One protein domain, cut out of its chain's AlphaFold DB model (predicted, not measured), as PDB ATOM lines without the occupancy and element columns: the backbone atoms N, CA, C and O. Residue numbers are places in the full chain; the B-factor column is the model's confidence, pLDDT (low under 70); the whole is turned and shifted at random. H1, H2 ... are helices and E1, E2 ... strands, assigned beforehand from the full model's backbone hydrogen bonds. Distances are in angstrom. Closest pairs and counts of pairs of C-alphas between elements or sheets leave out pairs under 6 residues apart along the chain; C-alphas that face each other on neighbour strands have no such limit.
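What this domain is: This is residues 166 to 303 of the 314 residues of an uncharacterized protein of Acipenser ruthenus (UniProt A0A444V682). Two four-stranded sheets lie face to face as a sandwich, with helix H1 over the far face of one sheet and the hairpin of helices H2 and H3 covering the far face of the other. H1 covers its sheet only in part, over E1 and E6, while H2 and H3 together lie over E2, E5, E8 and E7, and a long loop, residues 189 to 202, swings wide of the middle, its C-alphas 12 to 23 A from the mean of all C-alphas. The 138 printed residues hold three named helices and eight named strands in the order H1 E1 E2 E3 E4 H2 H3 E5 E6 E7 E8, a mixed class; both sheets are antiparallel, ordered E3 E4 E1 E6 and E2 E5 E8 E7. The whole is compact, with a radius of gyration of the C-alphas of 14.4 A and spans of 42 by 36 by 20 A.

Where its parts are: Find C-alpha 167 at (192.678, 241.668, 266.412); from there H1 runs to residue 178, 15.5 A. Next come E1, residues 182 to 188, 20.3 A; E2, 203 to 206; E3, 210 to 215; and E4, 218 to 225, 23.4 A. H2, 233 to 243, 15.5 A, starts at C-alpha 233 (190.186, 224.178, 251.007), and H3, 249 to 259, measures 15.6 A. Then read E5, 263 to 269, 19.5 A; E6, 273 to 277; E7, 284 to 291, 22.7 A; and E8, 294 to 302, 25.8 A, ending at C-alpha 302 (183.070, 224.654, 260.134).

How they stand to each other: In the first sheet, look for N 211 of E3 and O 222 of E4, 2.8 A; N 184 of E1 and O 223 of E4, 2.9 A; and N 185 of E1 and O 276 of E6, 2.8 A. H1 is on this sheet, two layers, at a height of 8.4 A; C-alphas 167 and 185 are the closest of H1 and E1, 5.7 A. In the second sheet, find N 204 of E2 and O 267 of E5, 2.9 A; N 266 of E5 and O 299 of E8, 2.9 A; and N 285 of E7 and O 300 of E8, 2.8 A. H2 and H3 are on the same face of it, two layers again, at heights of 9.0 A and 8.5 A. This helical hairpin touches closest at C-alphas 243 and 252, 5.5 A, with a steep tilt of 43 degrees, opposite ways. The sheets' facing parts are 10.2 A centre to centre. In H1, H2 and H3 every O i to N i+4 pair is within hydrogen-bond range.

The domain as a whole: The C-alphas of Trp 180 and Leu 196 are the two farthest apart, 42.7 A. The printed part has no cut, and E1 to E2 is its one long link. Mean pLDDT of the printed part is 88.3; residues 191 to 200 and 271 are under 70.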
ATOM      1  N   VAL A 166     193.310 245.904 267.198       82.56
ATOM      2  CA  VAL A 166     193.235 244.988 268.354       82.56
ATOM      3  C   VAL A 166     193.023 243.508 268.021       82.56
ATOM      4  O   VAL A 166     192.892 242.710 268.939       82.56
ATOM      5  N   SER A 167     193.001 243.076 266.750       87.31
ATOM      6  CA  SER A 167     192.678 241.668 266.412       87.31
ATOM      7  C   SER A 167     193.577 240.644 267.113       87.31
ATOM      8  O   SER A 167     193.085 239.613 267.565       87.31
ATOM      9  N   GLY A 168     194.876 240.936 267.231       92.94
ATOM     10  CA  GLY A 168     195.832 240.065 267.917       92.94
ATOM     11  C   GLY A 168     195.666 240.081 269.438       92.94
ATOM     12  O   GLY A 168     195.681 239.027 270.064       92.94
ATOM     13  N   ASP A 169     195.436 241.257 270.029       92.62
ATOM     14  CA  ASP A 169     195.169 241.408 271.464       92.62
ATOM     15  C   ASP A 169     193.853 240.748 271.887       92.62
ATOM     16  O   ASP A 169     193.801 240.071 272.914       92.62
ATOM     17  N   ILE A 170     192.804 240.918 271.079       95.69
ATOM     18  CA  ILE A 170     191.512 240.259 271.260       95.69
ATOM     19  C   ILE A 170     191.701 238.750 271.192       95.69
ATOM     20  O   ILE A 170     191.250 238.051 272.092       95.69
ATOM     21  N   LEU A 171     192.383 238.243 270.158       96.31
ATOM     22  CA  LEU A 171     192.633 236.811 270.040       96.31
ATOM     23  C   LEU A 171     193.392 236.284 271.260       96.31
ATOM     24  O   LEU A 171     193.005 235.263 271.817       96.31
ATOM     25  N   LYS A 172     194.445 236.982 271.696       94.56
ATOM     26  CA  LYS A 172     195.226 236.594 272.871       94.56
ATOM     27  C   LYS A 172     194.350 236.503 274.122       94.56
ATOM     28  O   LYS A 172     194.378 235.478 274.791       94.56
ATOM     29  N   MET A 173     193.532 237.522 274.393       93.94
ATOM     30  CA  MET A 173     192.586 237.512 275.515       93.94
ATOM     31  C   MET A 173     191.590 236.351 275.405       93.94
ATOM     32  O   MET A 173     191.370 235.632 276.380       93.94
ATOM     33  N   LEU A 174     191.025 236.128 274.213       94.50
ATOM     34  CA  LEU A 174     190.076 235.043 273.975       94.50
ATOM     35  C   LEU A 174     190.716 233.670 274.208       94.50
ATOM     36  O   LEU A 174     190.081 232.808 274.797       94.50
ATOM     37  N   ILE A 175     191.974 233.462 273.816       93.12
ATOM     38  CA  ILE A 175     192.707 232.218 274.099       93.12
ATOM     39  C   ILE A 175     192.996 232.082 275.598       93.12
ATOM     40  O   ILE A 175     192.820 231.005 276.160       93.12
ATOM     41  N   GLU A 176     193.426 233.155 276.260       88.75
ATOM     42  CA  GLU A 176     193.744 233.129 277.692       88.75
ATOM     43  C   GLU A 176     192.508 232.828 278.553       88.75
ATOM     44  O   GLU A 176     192.609 232.098 279.538       88.75
ATOM     45  N   LYS A 177     191.337 233.362 278.183       87.06
ATOM     46  CA  LYS A 177     190.087 233.207 278.943       87.06
ATOM     47  C   LYS A 177     189.223 232.032 278.473       87.06
ATOM     48  O   LYS A 177     188.518 231.426 279.274       87.06
ATOM     49  N   TYR A 178     189.284 231.695 277.188       89.38
ATOM     50  CA  TYR A 178     188.451 230.688 276.527       89.38
ATOM     51  C   TYR A 178     189.288 229.742 275.654       89.38
ATOM     52  O   TYR A 178     188.920 229.433 274.521       89.38
ATOM     53  N   GLY A 179     190.426 229.265 276.167       87.94
ATOM     54  CA  GLY A 179     191.404 228.458 275.412       87.94
ATOM     55  C   GLY A 179     190.916 227.095 274.902       87.94
ATOM     56  O   GLY A 179     191.644 226.401 274.204       87.94
ATOM     57  N   TRP A 180     189.688 226.719 275.240       85.44
ATOM     58  CA  TRP A 180     188.964 225.537 274.771       85.44
ATOM     59  C   TRP A 180     188.146 225.812 273.491       85.44
ATOM     60  O   TRP A 180     187.519 224.904 272.954       85.44
ATOM     61  N   VAL A 181     188.141 227.057 273.006       91.44
ATOM     62  CA  VAL A 181     187.446 227.486 271.789       91.44
ATOM     63  C   VAL A 181     188.465 227.877 270.719       91.44
ATOM     64  O   VAL A 181     189.498 228.498 270.993       91.44
ATOM     65  N   ASN A 182     188.155 227.543 269.470       95.12
ATOM     66  CA  ASN A 182     188.868 228.058 268.310       95.12
ATOM     67  C   ASN A 182     188.211 229.361 267.872       95.12
ATOM     68  O   ASN A 182     187.009 229.412 267.635       95.12
ATOM     69  N   TRP A 183     189.014 230.402 267.750       97.25
ATOM     70  CA  TRP A 183     188.641 231.772 267.475       97.25
ATOM     71  C   TRP A 183     189.259 232.227 266.166       97.25
ATOM     72  O   TRP A 183     190.421 231.955 265.856       97.25
ATOM     73  N   SER A 184     188.484 232.995 265.418       97.44
ATOM     74  CA  SER A 184     188.966 233.829 264.334       97.44
ATOM     75  C   SER A 184     188.446 235.237 264.606       97.44
ATOM     76  O   SER A 184     187.316 235.423 265.062       97.44
ATOM     77  N   VAL A 185     189.292 236.239 264.411       97.25
ATOM     78  CA  VAL A 185     189.033 237.643 264.741       97.25
ATOM     79  C   VAL A 185     189.412 238.465 263.528       97.25
ATOM     80  O   VAL A 185     190.535 238.363 263.045       97.25
ATOM     81  N   ARG A 186     188.490 239.294 263.033       95.25
ATOM     82  CA  ARG A 186     188.736 240.193 261.900       95.25
ATOM     83  C   ARG A 186     188.346 241.604 262.269       95.25
ATOM     84  O   ARG A 186     187.215 241.828 262.683       95.25
ATOM     85  N   ALA A 187     189.264 242.537 262.066       92.56
ATOM     86  CA  ALA A 187     189.051 243.967 262.197       92.56
ATOM     87  C   ALA A 187     189.231 244.626 260.825       92.56
ATOM     88  O   ALA A 187     190.236 244.418 260.143       92.56
ATOM     89  N   PHE A 188     188.244 245.403 260.391       89.88
ATOM     90  CA  PHE A 188     188.281 246.089 259.101       89.88
ATOM     91  C   PHE A 188     187.483 247.389 259.147       89.88
ATOM     92  O   PHE A 188     186.520 247.524 259.899       89.88
ATOM     93  N   ASN A 189     187.885 248.352 258.321       87.44
ATOM     94  CA  ASN A 189     187.245 249.657 258.247       87.44
ATOM     95  C   ASN A 189     186.530 249.810 256.890       87.44
ATOM     96  O   ASN A 189     187.206 249.776 255.854       87.44
ATOM     97  N   PRO A 190     185.197 249.995 256.869       76.75
ATOM     98  CA  PRO A 190     184.443 250.173 255.628       76.75
ATOM     99  C   PRO A 190     184.804 251.470 254.878       76.75
ATOM    100  O   PRO A 190     184.548 251.571 253.683       76.75
ATOM    101  N   SER A 191     185.434 252.447 255.540       63.16
ATOM    102  CA  SER A 191     185.646 253.813 255.042       63.16
ATOM    103  C   SER A 191     186.939 254.028 254.243       63.16
ATOM    104  O   SER A 191     187.329 255.169 254.009       63.16
ATOM    105  N   THR A 192     187.645 252.980 253.809       53.06
ATOM    106  CA  THR A 192     188.907 253.159 253.066       53.06
ATOM    107  C   THR A 192     188.712 253.149 251.542       53.06
ATOM    108  O   THR A 192     188.819 252.119 250.888       53.06
ATOM    109  N   ASN A 193     188.481 254.341 250.979       48.84
ATOM    110  CA  ASN A 193     188.800 254.749 249.598       48.84
ATOM    111  C   ASN A 193     188.320 253.863 248.429       48.84
ATOM    112  O   ASN A 193     189.065 253.652 247.475       48.84
ATOM    113  N   PHE A 194     187.062 253.422 248.422       48.75
ATOM    114  CA  PHE A 194     186.429 252.940 247.186       48.75
ATOM    115  C   PHE A 194     185.178 253.759 246.858       48.75
ATOM    116  O   PHE A 194     184.050 253.305 247.012       48.75
ATOM    117  N   VAL A 195     185.406 254.965 246.330       42.00
ATOM    118  CA  VAL A 195     184.403 255.923 245.807       42.00
ATOM    119  C   VAL A 195     183.622 255.374 244.584       42.00
ATOM    120  O   VAL A 195     182.806 256.064 243.991       42.00
ATOM    121  N   LEU A 196     183.823 254.108 244.203       44.22
ATOM    122  CA  LEU A 196     183.257 253.488 242.996       44.22
ATOM    123  C   LEU A 196     182.429 252.221 243.254       44.22
ATOM    124  O   LEU A 196     182.034 251.551 242.301       44.22
ATOM    125  N   ILE A 197     182.159 251.857 244.512       46.97
ATOM    126  CA  ILE A 197     181.333 250.682 244.811       46.97
ATOM    127  C   ILE A 197     179.926 251.156 245.168       46.97
ATOM    128  O   ILE A 197     179.707 251.774 246.204       46.97
ATOM    129  N   SER A 198     178.993 250.845 244.265       43.75
ATOM    130  CA  SER A 198     177.539 250.802 244.458       43.75
ATOM    131  C   SER A 198     177.136 250.463 245.896       43.75
ATOM    132  O   SER A 198     177.794 249.622 246.505       43.75
ATOM    133  N   SER A 199     176.015 251.019 246.353       47.34
ATOM    134  CA  SER A 199     175.280 250.889 247.633       47.34
ATOM    135  C   SER A 199     175.100 249.499 248.295       47.34
ATOM    136  O   SER A 199     174.235 249.338 249.149       47.34
ATOM    137  N   GLY A 200     175.879 248.475 247.947       58.31
ATOM    138  CA  GLY A 200     175.822 247.134 248.520       58.31
ATOM    139  C   GLY A 200     176.776 246.916 249.696       58.31
ATOM    140  O   GLY A 200     177.789 247.599 249.846       58.31
ATOM    141  N   GLU A 201     176.489 245.884 250.487       73.88
ATOM    142  CA  GLU A 201     177.213 245.545 251.716       73.88
ATOM    143  C   GLU A 201     178.729 245.366 251.508       73.88
ATOM    144  O   GLU A 201     179.189 244.793 250.512       73.88
ATOM    145  N   PHE A 202     179.527 245.878 252.450       85.50
ATOM    146  CA  PHE A 202     180.996 245.812 252.420       85.50
ATOM    147  C   PHE A 202     181.536 244.449 252.872       85.50
ATOM    148  O   PHE A 202     182.633 244.047 252.486       85.50
ATOM    149  N   HIS A 203     180.761 243.728 253.673       92.62
ATOM    150  CA  HIS A 203     181.069 242.379 254.109       92.62
ATOM    151  C   HIS A 203     179.775 241.591 254.291       92.62
ATOM    152  O   HIS A 203     178.745 242.184 254.582       92.62
ATOM    153  N   VAL A 204     179.864 240.271 254.183       94.62
ATOM    154  CA  VAL A 204     178.801 239.330 254.539       94.62
ATOM    155  C   VAL A 204     179.404 238.260 255.429       94.62
ATOM    156  O   VAL A 204     180.478 237.744 255.124       94.62
ATOM    157  N   ILE A 205     178.718 237.919 256.512       95.19
ATOM    158  CA  ILE A 205     178.981 236.695 257.262       95.19
ATOM    159  C   ILE A 205     177.723 235.832 257.230       95.19
ATOM    160  O   ILE A 205     176.619 236.330 257.441       95.19
ATOM    161  N   LYS A 206     177.887 234.553 256.901       94.56
ATOM    162  CA  LYS A 206     176.816 233.562 256.931       94.56
ATOM    163  C   LYS A 206     177.198 232.437 257.866       94.56
ATOM    164  O   LYS A 206     178.349 232.000 257.855       94.56
ATOM    165  N   GLY A 207     176.201 231.951 258.587       91.88
ATOM    166  CA  GLY A 207     176.341 230.850 259.515       91.88
ATOM    167  C   GLY A 207     176.329 231.235 260.982       91.88
ATOM    168  O   GLY A 207     176.408 232.411 261.314       91.88
ATOM    169  N   GLU A 208     176.233 230.233 261.840       91.06
ATOM    170  CA  GLU A 208     176.140 230.371 263.294       91.06
ATOM    171  C   GLU A 208     177.518 230.432 263.958       91.06
ATOM    172  O   GLU A 208     178.539 230.122 263.352       91.06
ATOM    173  N   GLY A 209     177.577 230.832 265.228       92.25
ATOM    174  CA  GLY A 209     178.846 230.853 265.965       92.25
ATOM    175  C   GLY A 209     179.709 232.077 265.650       92.25
ATOM    176  O   GLY A 209     180.924 231.981 265.469       92.25
ATOM    177  N   HIS A 210     179.088 233.250 265.552       95.56
ATOM    178  CA  HIS A 210     179.803 234.511 265.399       95.56
ATOM    179  C   HIS A 210     179.075 235.662 266.095       95.56
ATOM    180  O   HIS A 210     177.881 235.598 266.371       95.56
ATOM    181  N   PHE A 211     179.800 236.741 266.361       96.00
ATOM    182  CA  PHE A 211     179.236 238.010 266.795       96.00
ATOM    183  C   PHE A 211     180.029 239.177 266.207       96.00
ATOM    184  O   PHE A 211     181.158 239.039 265.723       96.00
ATOM    185  N   ARG A 212     179.417 240.359 266.251       94.12
ATOM    186  CA  ARG A 212     179.994 241.602 265.745       94.12
ATOM    187  C   ARG A 212     180.039 242.652 266.846       94.12
ATOM    188  O   ARG A 212     179.076 242.816 267.591       94.12
ATOM    189  N   HIS A 213     181.127 243.411 266.863       92.69
ATOM    190  CA  HIS A 213     181.266 244.639 267.626       92.69
ATOM    191  C   HIS A 213     181.713 245.778 266.697       92.69
ATOM    192  O   HIS A 213     182.436 245.560 265.721       92.69
ATOM    193  N   LYS A 214     181.248 247.001 266.956       90.75
ATOM    194  CA  LYS A 214     181.665 248.198 266.218       90.75
ATOM    195  C   LYS A 214     182.320 249.157 267.202       90.75
ATOM    196  O   LYS A 214     181.667 249.595 268.140       90.75
ATOM    197  N   TYR A 215     183.565 249.523 266.918       89.25
ATOM    198  CA  TYR A 215     184.332 250.474 267.711       89.25
ATOM    199  C   TYR A 215     184.872 251.575 266.792       89.25
ATOM    200  O   TYR A 215     185.669 251.317 265.886       89.25
ATOM    201  N   HIS A 216     184.379 252.805 266.971       87.69
ATOM    202  CA  HIS A 216     184.559 253.917 266.027       87.69
ATOM    203  C   HIS A 216     184.219 253.518 264.572       87.69
ATOM    204  O   HIS A 216     183.098 253.092 264.278       87.69
ATOM    205  N   ASN A 217     185.186 253.643 263.657       86.75
ATOM    206  CA  ASN A 217     185.054 253.285 262.243       86.75
ATOM    207  C   ASN A 217     185.532 251.857 261.942       86.75
ATOM    208  O   ASN A 217     185.597 251.472 260.779       86.75
ATOM    209  N   THR A 218     185.858 251.060 262.956       88.06
ATOM    210  CA  THR A 218     186.305 249.678 262.779       88.06
ATOM    211  C   THR A 218     185.174 248.715 263.118       88.06
ATOM    212  O   THR A 218     184.515 248.817 264.155       88.06
ATOM    213  N   ILE A 219     184.944 247.764 262.220       91.31
ATOM    214  CA  ILE A 219     184.066 246.622 262.438       91.31
ATOM    215  C   ILE A 219     184.938 245.451 262.870       91.31
ATOM    216  O   ILE A 219     185.895 245.100 262.178       91.31
ATOM    217  N   ILE A 220     184.577 244.847 263.996       93.69
ATOM    218  CA  ILE A 220     185.214 243.658 264.541       93.69
ATOM    219  C   ILE A 220     184.217 242.512 264.428       93.69
ATOM    220  O   ILE A 220     183.086 242.606 264.907       93.69
ATOM    221  N   VAL A 221     184.632 241.435 263.774       95.88
ATOM    222  CA  VAL A 221     183.864 240.197 263.668       95.88
ATOM    223  C   VAL A 221     184.668 239.081 264.301       95.88
ATOM    224  O   VAL A 221     185.790 238.777 263.877       95.88
ATOM    225  N   VAL A 222     184.068 238.451 265.301       96.88
ATOM    226  CA  VAL A 222     184.604 237.275 265.974       96.88
ATOM    227  C   VAL A 222     183.720 236.099 265.608       96.88
ATOM    228  O   VAL A 222     182.499 236.201 265.633       96.88
ATOM    229  N   SER A 223     184.340 234.998 265.225       97.12
ATOM    230  CA  SER A 223     183.660 233.751 264.913       97.12
ATOM    231  C   SER A 223     184.426 232.629 265.576       97.12
ATOM    232  O   SER A 223     185.639 232.745 265.786       97.12
ATOM    233  N   TYR A 224     183.703 231.592 265.962       95.81
ATOM    234  CA  TYR A 224     184.216 230.606 266.883       95.81
ATOM    235  C   TYR A 224     183.699 229.204 266.587       95.81
ATOM    236  O   TYR A 224     182.641 229.026 265.986       95.81
ATOM    237  N   ASN A 225     184.468 228.203 267.008       92.75
ATOM    238  CA  ASN A 225     184.045 226.810 267.022       92.75
ATOM    239  C   ASN A 225     184.746 226.039 268.152       92.75
ATOM    240  O   ASN A 225     185.962 226.131 268.325       92.75
ATOM    241  N   ILE A 226     183.979 225.259 268.907       88.88
ATOM    242  CA  ILE A 226     184.473 224.414 270.000       88.88
ATOM    243  C   ILE A 226     185.063 223.101 269.457       88.88
ATOM    244  O   ILE A 226     186.028 222.586 270.009       88.88
ATOM    245  N   ASN A 227     184.532 222.586 268.344       88.06
ATOM    246  CA  ASN A 227     184.945 221.323 267.736       88.06
ATOM    247  C   ASN A 227     185.019 221.455 266.201       88.06
ATOM    248  O   ASN A 227     184.079 221.077 265.491       88.06
ATOM    249  N   PRO A 228     186.086 222.074 265.669       89.88
ATOM    250  CA  PRO A 228     186.187 222.337 264.247       89.88
ATOM    251  C   PRO A 228     186.450 221.064 263.424       89.88
ATOM    252  O   PRO A 228     187.111 220.135 263.876       89.88
ATOM    253  N   GLN A 229     185.957 221.045 262.186       90.06
ATOM    254  CA  GLN A 229     186.082 219.935 261.241       90.06
ATOM    255  C   GLN A 229     186.935 220.322 260.029       90.06
ATOM    256  O   GLN A 229     187.011 221.493 259.643       90.06
ATOM    257  N   SER A 230     187.574 219.319 259.416       90.31
ATOM    258  CA  SER A 230     188.452 219.492 258.247       90.31
ATOM    259  C   SER A 230     187.719 220.129 257.073       90.31
ATOM    260  O   SER A 230     186.629 219.700 256.696       90.31
ATOM    261  N   LEU A 231     188.352 221.120 256.443       90.12
ATOM    262  CA  LEU A 231     187.814 221.779 255.257       90.12
ATOM    263  C   LEU A 231     188.469 221.270 253.977       90.12
ATOM    264  O   LEU A 231     189.694 221.179 253.866       90.12
ATOM    265  N   VAL A 232     187.668 221.119 252.923       91.81
ATOM    266  CA  VAL A 232     188.181 220.929 251.560       91.81
ATOM    267  C   VAL A 232     188.563 222.294 250.969       91.81
ATOM    268  O   VAL A 232     187.844 222.900 250.172       91.81
ATOM    269  N   LYS A 233     189.721 222.823 251.376       94.00
ATOM    270  CA  LYS A 233     190.186 224.178 251.007       94.00
ATOM    271  C   LYS A 233     190.259 224.433 249.501       94.00
ATOM    272  O   LYS A 233     190.002 225.551 249.045       94.00
ATOM    273  N   SER A 234     190.610 223.412 248.720       94.06
ATOM    274  CA  SER A 234     190.671 223.488 247.257       94.06
ATOM    275  C   SER A 234     189.295 223.782 246.650       94.06
ATOM    276  O   SER A 234     189.187 224.623 245.756       94.06
ATOM    277  N   GLN A 235     188.240 223.163 247.183       94.56
ATOM    278  CA  GLN A 235     186.856 223.402 246.783       94.56
ATOM    279  C   GLN A 235     186.434 224.839 247.109       94.56
ATOM    280  O   GLN A 235     185.945 225.536 246.220       94.56
ATOM    281  N   ILE A 236     186.706 225.323 248.330       95.31
ATOM    282  CA  ILE A 236     186.421 226.715 248.738       95.31
ATOM    283  C   ILE A 236     187.097 227.699 247.779       95.31
ATOM    284  O   ILE A 236     186.450 228.591 247.227       95.31
ATOM    285  N   HIS A 237     188.393 227.503 247.517       95.31
ATOM    286  CA  HIS A 237     189.147 228.366 246.614       95.31
ATOM    287  C   HIS A 237     188.534 228.401 245.204       95.31
ATOM    288  O   HIS A 237     188.378 229.474 244.618       95.31
ATOM    289  N   GLN A 238     188.159 227.243 244.651       94.19
ATOM    290  CA  GLN A 238     187.540 227.165 243.327       94.19
ATOM    291  C   GLN A 238     186.162 227.833 243.280       94.19
ATOM    292  O   GLN A 238     185.872 228.539 242.309       94.19
ATOM    293  N   LEU A 239     185.331 227.647 244.312       94.38
ATOM    294  CA  LEU A 239     184.013 228.274 244.416       94.38
ATOM    295  C   LEU A 239     184.139 229.798 244.403       94.38
ATOM    296  O   LEU A 239     183.575 230.449 243.523       94.38
ATOM    297  N   ILE A 240     184.973 230.369 245.275       94.88
ATOM    298  CA  ILE A 240     185.183 231.822 245.316       94.88
ATOM    299  C   ILE A 240     185.742 232.345 243.986       94.88
ATOM    300  O   ILE A 240     185.264 233.352 243.459       94.88
ATOM    301  N   LYS A 241     186.702 231.637 243.377       93.06
ATOM    302  CA  LYS A 241     187.288 232.020 242.082       93.06
ATOM    303  C   LYS A 241     186.262 232.040 240.941       93.06
ATOM    304  O   LYS A 241     186.394 232.846 240.012       93.06
ATOM    305  N   ARG A 242     185.248 231.166 240.980       90.94
ATOM    306  CA  ARG A 242     184.119 231.183 240.033       90.94
ATOM    307  C   ARG A 242     183.195 232.370 240.314       90.94
ATOM    308  O   ARG A 242     182.842 233.082 239.373       90.94
ATOM    309  N   GLN A 243     182.881 232.614 241.587       90.25
ATOM    310  CA  GLN A 243     181.904 233.622 242.004       90.25
ATOM    311  C   GLN A 243     182.406 235.063 241.879       90.25
ATOM    312  O   GLN A 243     181.662 235.928 241.422       90.25
ATOM    313  N   ILE A 244     183.690 235.337 242.136       87.06
ATOM    314  CA  ILE A 244     184.239 236.706 242.084       87.06
ATOM    315  C   ILE A 244     184.034 237.406 240.731       87.06
ATOM    316  O   ILE A 244     183.939 238.635 240.648       87.06
ATOM    317  N   LYS A 245     183.908 236.623 239.655       82.31
ATOM    318  CA  LYS A 245     183.662 237.120 238.297       82.31
ATOM    319  C   LYS A 245     182.211 237.529 238.044       82.31
ATOM    320  O   LYS A 245     182.003 238.411 237.218       82.31
ATOM    321  N   LYS A 246     181.242 236.874 238.686       82.69
ATOM    322  CA  LYS A 246     179.834 236.870 238.252       82.69
ATOM    323  C   LYS A 246     178.844 237.307 239.328       82.69
ATOM    324  O   LYS A 246     177.765 237.753 238.976       82.69
ATOM    325  N   ALA A 247     179.226 237.203 240.595       78.75
ATOM    326  CA  ALA A 247     178.315 237.313 241.719       78.75
ATOM    327  C   ALA A 247     178.688 238.458 242.672       78.75
ATOM    328  O   ALA A 247     179.809 239.000 242.656       78.75
ATOM    329  N   SER A 248     177.716 238.820 243.501       88.38
ATOM    330  CA  SER A 248     177.887 239.601 244.724       88.38
ATOM    331  C   SER A 248     178.627 238.789 245.800       88.38
ATOM    332  O   SER A 248     178.822 237.579 245.669       88.38
ATOM    333  N   ILE A 249     179.073 239.451 246.875       90.81
ATOM    334  CA  ILE A 249     179.676 238.740 248.016       90.81
ATOM    335  C   ILE A 249     178.651 237.842 248.726       90.81
ATOM    336  O   ILE A 249     179.019 236.774 249.197       90.81
ATOM    337  N   GLU A 250     177.378 238.244 248.731       92.25
ATOM    338  CA  GLU A 250     176.256 237.518 249.337       92.25
ATOM    339  C   GLU A 250     176.038 236.166 248.647       92.25
ATOM    340  O   GLU A 250     176.144 235.107 249.262       92.25
ATOM    341  N   GLU A 251     175.850 236.192 247.327       92.25
ATOM    342  CA  GLU A 251     175.705 234.990 246.499       92.25
ATOM    343  C   GLU A 251     176.949 234.092 246.557       92.25
ATOM    344  O   GLU A 251     176.845 232.867 246.488       92.25
ATOM    345  N   ALA A 252     178.140 234.687 246.693       93.31
ATOM    346  CA  ALA A 252     179.375 233.932 246.848       93.31
ATOM    347  C   ALA A 252     179.424 233.184 248.189       93.31
ATOM    348  O   ALA A 252     179.767 232.000 248.199       93.31
ATOM    349  N   ALA A 253     179.064 233.842 249.296       94.31
ATOM    350  CA  ALA A 253     179.011 233.217 250.617       94.31
ATOM    351  C   ALA A 253     177.971 232.089 250.656       94.31
ATOM    352  O   ALA A 253     178.255 230.983 251.121       94.31
ATOM    353  N   GLU A 254     176.804 232.336 250.070       93.38
ATOM    354  CA  GLU A 254     175.723 231.364 249.952       93.38
ATOM    355  C   GLU A 254     176.121 230.154 249.083       93.38
ATOM    356  O   GLU A 254     175.871 229.004 249.438       93.38
ATOM    357  N   SER A 255     176.833 230.379 247.973       93.50
ATOM    358  CA  SER A 255     177.366 229.297 247.137       93.50
ATOM    359  C   SER A 255     178.355 228.400 247.887       93.50
ATOM    360  O   SER A 255     178.403 227.199 247.602       93.50
ATOM    361  N   VAL A 256     179.155 228.960 248.803       93.56
ATOM    362  CA  VAL A 256     180.049 228.169 249.660       93.56
ATOM    363  C   VAL A 256     179.230 227.337 250.639       93.56
ATOM    364  O   VAL A 256     179.423 226.126 250.667       93.56
ATOM    365  N   ARG A 257     178.256 227.930 251.342       92.00
ATOM    366  CA  ARG A 257     177.396 227.202 252.293       92.00
ATOM    367  C   ARG A 257     176.595 226.068 251.670       92.00
ATOM    368  O   ARG A 257     176.464 225.011 252.271       92.00
ATOM    369  N   ARG A 258     176.078 226.251 250.455       92.25
ATOM    370  CA  ARG A 258     175.371 225.172 249.743       92.25
ATOM    371  C   ARG A 258     176.284 223.997 249.409       92.25
ATOM    372  O   ARG A 258     175.821 222.868 249.336       92.25
ATOM    373  N   SER A 259     177.566 224.271 249.170       90.31
ATOM    374  CA  SER A 259     178.552 223.243 248.821       90.31
ATOM    375  C   SER A 259     179.197 222.598 250.049       90.31
ATOM    376  O   SER A 259     179.685 221.476 249.961       90.31
ATOM    377  N   LEU A 260     179.240 223.334 251.157       87.00
ATOM    378  CA  LEU A 260     179.795 222.947 252.446       87.00
ATOM    379  C   LEU A 260     178.753 223.318 253.508       87.00
ATOM    380  O   LEU A 260     178.829 224.409 254.077       87.00
ATOM    381  N   PRO A 261     177.730 222.472 253.726       81.12
ATOM    382  CA  PRO A 261     176.761 222.730 254.777       81.12
ATOM    383  C   PRO A 261     177.485 222.770 256.127       81.12
ATOM    384  O   PRO A 261     178.526 222.140 256.304       81.12
ATOM    385  N   HIS A 262     176.934 223.525 257.074       87.31
ATOM    386  CA  HIS A 262     177.519 223.707 258.403       87.31
ATOM    387  C   HIS A 262     178.887 224.409 258.401       87.31
ATOM    388  O   HIS A 262     179.829 223.954 259.048       87.31
ATOM    389  N   CYS A 263     179.032 225.526 257.674       91.81
ATOM    390  CA  CYS A 263     180.244 226.350 257.719       91.81
ATOM    391  C   CYS A 263     179.963 227.844 257.907       91.81
ATOM    392  O   CYS A 263     179.083 228.417 257.260       91.81
ATOM    393  N   VAL A 264     180.783 228.505 258.719       95.81
ATOM    394  CA  VAL A 264     180.802 229.964 258.822       95.81
ATOM    395  C   VAL A 264     181.608 230.510 257.660       95.81
ATOM    396  O   VAL A 264     182.768 230.144 257.490       95.81
ATOM    397  N   VAL A 265     181.010 231.398 256.869       97.12
ATOM    398  CA  VAL A 265     181.658 232.031 255.716       97.12
ATOM    399  C   VAL A 265     181.621 233.534 255.898       97.12
ATOM    400  O   VAL A 265     180.544 234.120 255.936       97.12
ATOM    401  N   HIS A 266     182.788 234.171 255.962       97.12
ATOM    402  CA  HIS A 266     182.912 235.625 256.029       97.12
ATOM    403  C   HIS A 266     183.682 236.139 254.819       97.12
ATOM    404  O   HIS A 266     184.838 235.778 254.602       97.12
ATOM    405  N   ILE A 267     183.041 236.994 254.025       95.81
ATOM    406  CA  ILE A 267     183.649 237.659 252.873       95.81
ATOM    407  C   ILE A 267     183.662 239.163 253.129       95.81
ATOM    408  O   ILE A 267     182.618 239.753 253.399       95.81
ATOM    409  N   ILE A 268     184.831 239.791 253.019       93.19
ATOM    410  CA  ILE A 268     185.033 241.236 253.182       93.19
ATOM    411  C   ILE A 268     185.577 241.802 251.870       93.19
ATOM    412  O   ILE A 268     186.540 241.276 251.311       93.19
ATOM    413  N   LYS A 269     184.975 242.880 251.361       89.75
ATOM    414  CA  LYS A 269     185.494 243.610 250.199       89.75
ATOM    415  C   LYS A 269     186.721 244.435 250.599       89.75
ATOM    416  O   LYS A 269     186.770 245.022 251.669       89.75
ATOM    417  N   GLY A 270     187.693 244.535 249.702       83.38
ATOM    418  CA  GLY A 270     188.916 245.307 249.904       83.38
ATOM    419  C   GLY A 270     190.097 244.462 250.378       83.38
ATOM    420  O   GLY A 270     190.066 243.235 250.358       83.38
ATOM    421  N   ASN A 271     191.186 245.146 250.720       68.19
ATOM    422  CA  ASN A 271     192.480 244.552 251.073       68.19
ATOM    423  C   ASN A 271     192.981 244.961 252.470       68.19
ATOM    424  O   ASN A 271     194.080 244.571 252.849       68.19
ATOM    425  N   LYS A 272     192.206 245.752 253.222       78.81
ATOM    426  CA  LYS A 272     192.567 246.250 254.556       78.81
ATOM    427  C   LYS A 272     191.764 245.524 255.634       78.81
ATOM    428  O   LYS A 272     190.851 246.088 256.234       78.81
ATOM    429  N   THR A 273     192.100 244.257 255.844       87.19
ATOM    430  CA  THR A 273     191.574 243.447 256.946       87.19
ATOM    431  C   THR A 273     192.744 243.009 257.811       87.19
ATOM    432  O   THR A 273     193.676 242.395 257.303       87.19
ATOM    433  N   CYS A 274     192.682 243.308 259.103       90.94
ATOM    434  CA  CYS A 274     193.553 242.692 260.092       90.94
ATOM    435  C   CYS A 274     192.838 241.448 260.611       90.94
ATOM    436  O   CYS A 274     191.720 241.556 261.117       90.94
ATOM    437  N   ALA A 275     193.450 240.278 260.462       93.75
ATOM    438  CA  ALA A 275     192.891 239.020 260.928       93.75
ATOM    439  C   ALA A 275     193.875 238.305 261.855       93.75
ATOM    440  O   ALA A 275     195.089 238.444 261.711       93.75
ATOM    441  N   ALA A 276     193.344 237.580 262.832       95.88
ATOM    442  CA  ALA A 276     194.101 236.706 263.715       95.88
ATOM    443  C   ALA A 276     193.221 235.504 264.079       95.88
ATOM    444  O   ALA A 276     192.020 235.668 264.292       95.88
ATOM    445  N   HIS A 277     193.795 234.304 264.155       97.06
ATOM    446  CA  HIS A 277     193.065 233.105 264.564       97.06
ATOM    447  C   HIS A 277     193.972 232.087 265.273       97.06
ATOM    448  O   HIS A 277     195.187 232.120 265.091       97.06
ATOM    449  N   ASN A 278     193.388 231.162 266.044       96.75
ATOM    450  CA  ASN A 278     194.085 229.987 266.607       96.75
ATOM    451  C   ASN A 278     193.600 228.651 266.021       96.75
ATOM    452  O   ASN A 278     194.012 227.599 266.500       96.75
ATOM    453  N   PHE A 279     192.747 228.677 264.992       95.88
ATOM    454  CA  PHE A 279     192.353 227.456 264.293       95.88
ATOM    455  C   PHE A 279     193.578 226.707 263.735       95.88
ATOM    456  O   PHE A 279     194.419 227.344 263.086       95.88
ATOM    457  N   PRO A 280     193.641 225.372 263.898       93.00
ATOM    458  CA  PRO A 280     194.572 224.521 263.169       93.00
ATOM    459  C   PRO A 280     194.457 224.703 261.655       93.00
ATOM    460  O   PRO A 280     193.406 225.083 261.122       93.00
ATOM    461  N   VAL A 281     195.557 224.433 260.948       90.38
ATOM    462  CA  VAL A 281     195.688 224.759 259.524       90.38
ATOM    463  C   VAL A 281     194.596 224.069 258.715       90.38
ATOM    464  O   VAL A 281     193.989 224.700 257.866       90.38
ATOM    465  N   GLU A 282     194.285 222.812 258.969       90.94
ATOM    466  CA  GLU A 282     193.284 222.006 258.269       90.94
ATOM    467  C   GLU A 282     191.829 222.492 258.445       90.94
ATOM    468  O   GLU A 282     190.977 222.213 257.596       90.94
ATOM    469  N   TYR A 283     191.551 223.272 259.491       93.00
ATOM    470  CA  TYR A 283     190.193 223.634 259.916       93.00
ATOM    471  C   TYR A 283     189.758 225.051 259.550       93.00
ATOM    472  O   TYR A 283     188.582 225.397 259.676       93.00
ATOM    473  N   HIS A 284     190.691 225.880 259.086       95.69
ATOM    474  CA  HIS A 284     190.407 227.256 258.706       95.69
ATOM    475  C   HIS A 284     190.948 227.570 257.317       95.69
ATOM    476  O   HIS A 284     192.105 227.311 256.972       95.69
ATOM    477  N   TYR A 285     190.081 228.142 256.496       96.88
ATOM    478  CA  TYR A 285     190.440 228.727 255.223       96.88
ATOM    479  C   TYR A 285     190.557 230.237 255.389       96.88
ATOM    480  O   TYR A 285     189.589 230.895 255.755       96.88
ATOM    481  N   GLU A 286     191.710 230.779 255.023       95.88
ATOM    482  CA  GLU A 286     191.924 232.208 254.839       95.88
ATOM    483  C   GLU A 286     192.499 232.429 253.442       95.88
ATOM    484  O   GLU A 286     193.428 231.735 253.021       95.88
ATOM    485  N   GLY A 287     191.935 233.374 252.691       94.44
ATOM    486  CA  GLY A 287     192.430 233.665 251.354       94.44
ATOM    487  C   GLY A 287     191.994 235.017 250.816       94.44
ATOM    488  O   GLY A 287     190.850 235.438 250.983       94.44
ATOM    489  N   ILE A 288     192.907 235.668 250.095       94.06
ATOM    490  CA  ILE A 288     192.629 236.898 249.350       94.06
ATOM    491  C   ILE A 288     192.403 236.546 247.881       94.06
ATOM    492  O   ILE A 288     193.277 236.004 247.204       94.06
ATOM    493  N   HIS A 289     191.236 236.913 247.361       93.25
ATOM    494  CA  HIS A 289     190.822 236.661 245.986       93.25
ATOM    495  C   HIS A 289     190.721 237.972 245.223       93.25
ATOM    496  O   HIS A 289     189.944 238.856 245.578       93.25
ATOM    497  N   LYS A 290     191.504 238.106 244.149       91.12
ATOM    498  CA  LYS A 290     191.557 239.324 243.330       91.12
ATOM    499  C   LYS A 290     191.104 239.046 241.905       91.12
ATOM    500  O   LYS A 290     191.530 238.072 241.282       91.12
ATOM    501  N   LYS A 291     190.274 239.931 241.351       87.56
ATOM    502  CA  LYS A 291     189.945 239.929 239.921       87.56
ATOM    503  C   LYS A 291     189.575 241.327 239.430       87.56
ATOM    504  O   LYS A 291     188.566 241.882 239.855       87.56
ATOM    505  N   ARG A 292     190.336 241.847 238.455       84.81
ATOM    506  CA  ARG A 292     190.201 243.232 237.959       84.81
ATOM    507  C   ARG A 292     190.193 244.203 239.152       84.81
ATOM    508  O   ARG A 292     191.133 244.178 239.933       84.81
ATOM    509  N   PHE A 293     189.120 244.972 239.327       81.06
ATOM    510  CA  PHE A 293     188.943 245.952 240.403       81.06
ATOM    511  C   PHE A 293     188.321 245.371 241.688       81.06
ATOM    512  O   PHE A 293     188.064 246.112 242.631       81.06
ATOM    513  N   LYS A 294     188.054 244.056 241.744       85.25
ATOM    514  CA  LYS A 294     187.527 243.379 242.939       85.25
ATOM    515  C   LYS A 294     188.657 242.733 243.741       85.25
ATOM    516  O   LYS A 294     189.505 242.037 243.178       85.25
ATOM    517  N   CYS A 295     188.608 242.902 245.057       90.12
ATOM    518  CA  CYS A 295     189.446 242.210 246.033       90.12
ATOM    519  C   CYS A 295     188.547 241.740 247.175       90.12
ATOM    520  O   CYS A 295     187.823 242.567 247.729       90.12
ATOM    521  N   TRP A 296     188.558 240.446 247.482       93.06
ATOM    522  CA  TRP A 296     187.780 239.839 248.560       93.06
ATOM    523  C   TRP A 296     188.714 239.098 249.516       93.06
ATOM    524  O   TRP A 296     189.444 238.210 249.078       93.06
ATOM    525  N   SER A 297     188.667 239.429 250.801       94.50
ATOM    526  CA  SER A 297     189.231 238.602 251.871       94.50
ATOM    527  C   SER A 297     188.165 237.605 252.312       94.50
ATOM    528  O   SER A 297     187.044 238.009 252.621       94.50
ATOM    529  N   VAL A 298     188.488 236.314 252.301       96.44
ATOM    530  CA  VAL A 298     187.552 235.226 252.599       96.44
ATOM    531  C   VAL A 298     188.073 234.394 253.758       96.44
ATOM    532  O   VAL A 298     189.212 233.933 253.716       96.44
ATOM    533  N   PHE A 299     187.205 234.168 254.741       97.31
ATOM    534  CA  PHE A 299     187.452 233.349 255.920       97.31
ATOM    535  C   PHE A 299     186.367 232.280 256.014       97.31
ATOM    536  O   PHE A 299     185.181 232.607 255.913       97.31
ATOM    537  N   VAL A 300     186.758 231.018 256.183       97.31
ATOM    538  CA  VAL A 300     185.817 229.905 256.360       97.31
ATOM    539  C   VAL A 300     186.310 228.968 257.453       97.31
ATOM    540  O   VAL A 300     187.487 228.620 257.478       97.31
ATOM    541  N   HIS A 301     185.404 228.532 258.319       95.69
ATOM    542  CA  HIS A 301     185.585 227.391 259.220       95.69
ATOM    543  C   HIS A 301     184.269 226.624 259.340       95.69
ATOM    544  O   HIS A 301     183.214 227.144 258.973       95.69
ATOM    545  N   SER A 302     184.303 225.387 259.832       90.62
ATOM    546  CA  SER A 302     183.070 224.654 260.134       90.62
ATOM    547  C   SER A 302     182.267 225.375 261.222       90.62
ATOM    548  O   SER A 302     182.828 226.076 262.069       90.62
ATOM    549  N   GLU A 303     180.954 225.202 261.217       86.12
ATOM    550  CA  GLU A 303     180.068 225.611 262.303       86.12
ATOM    551  C   GLU A 303     180.172 224.653 263.478       86.12
ATOM    552  O   GLU A 303     180.643 223.518 263.358       86.12
TER     553      GLU A 303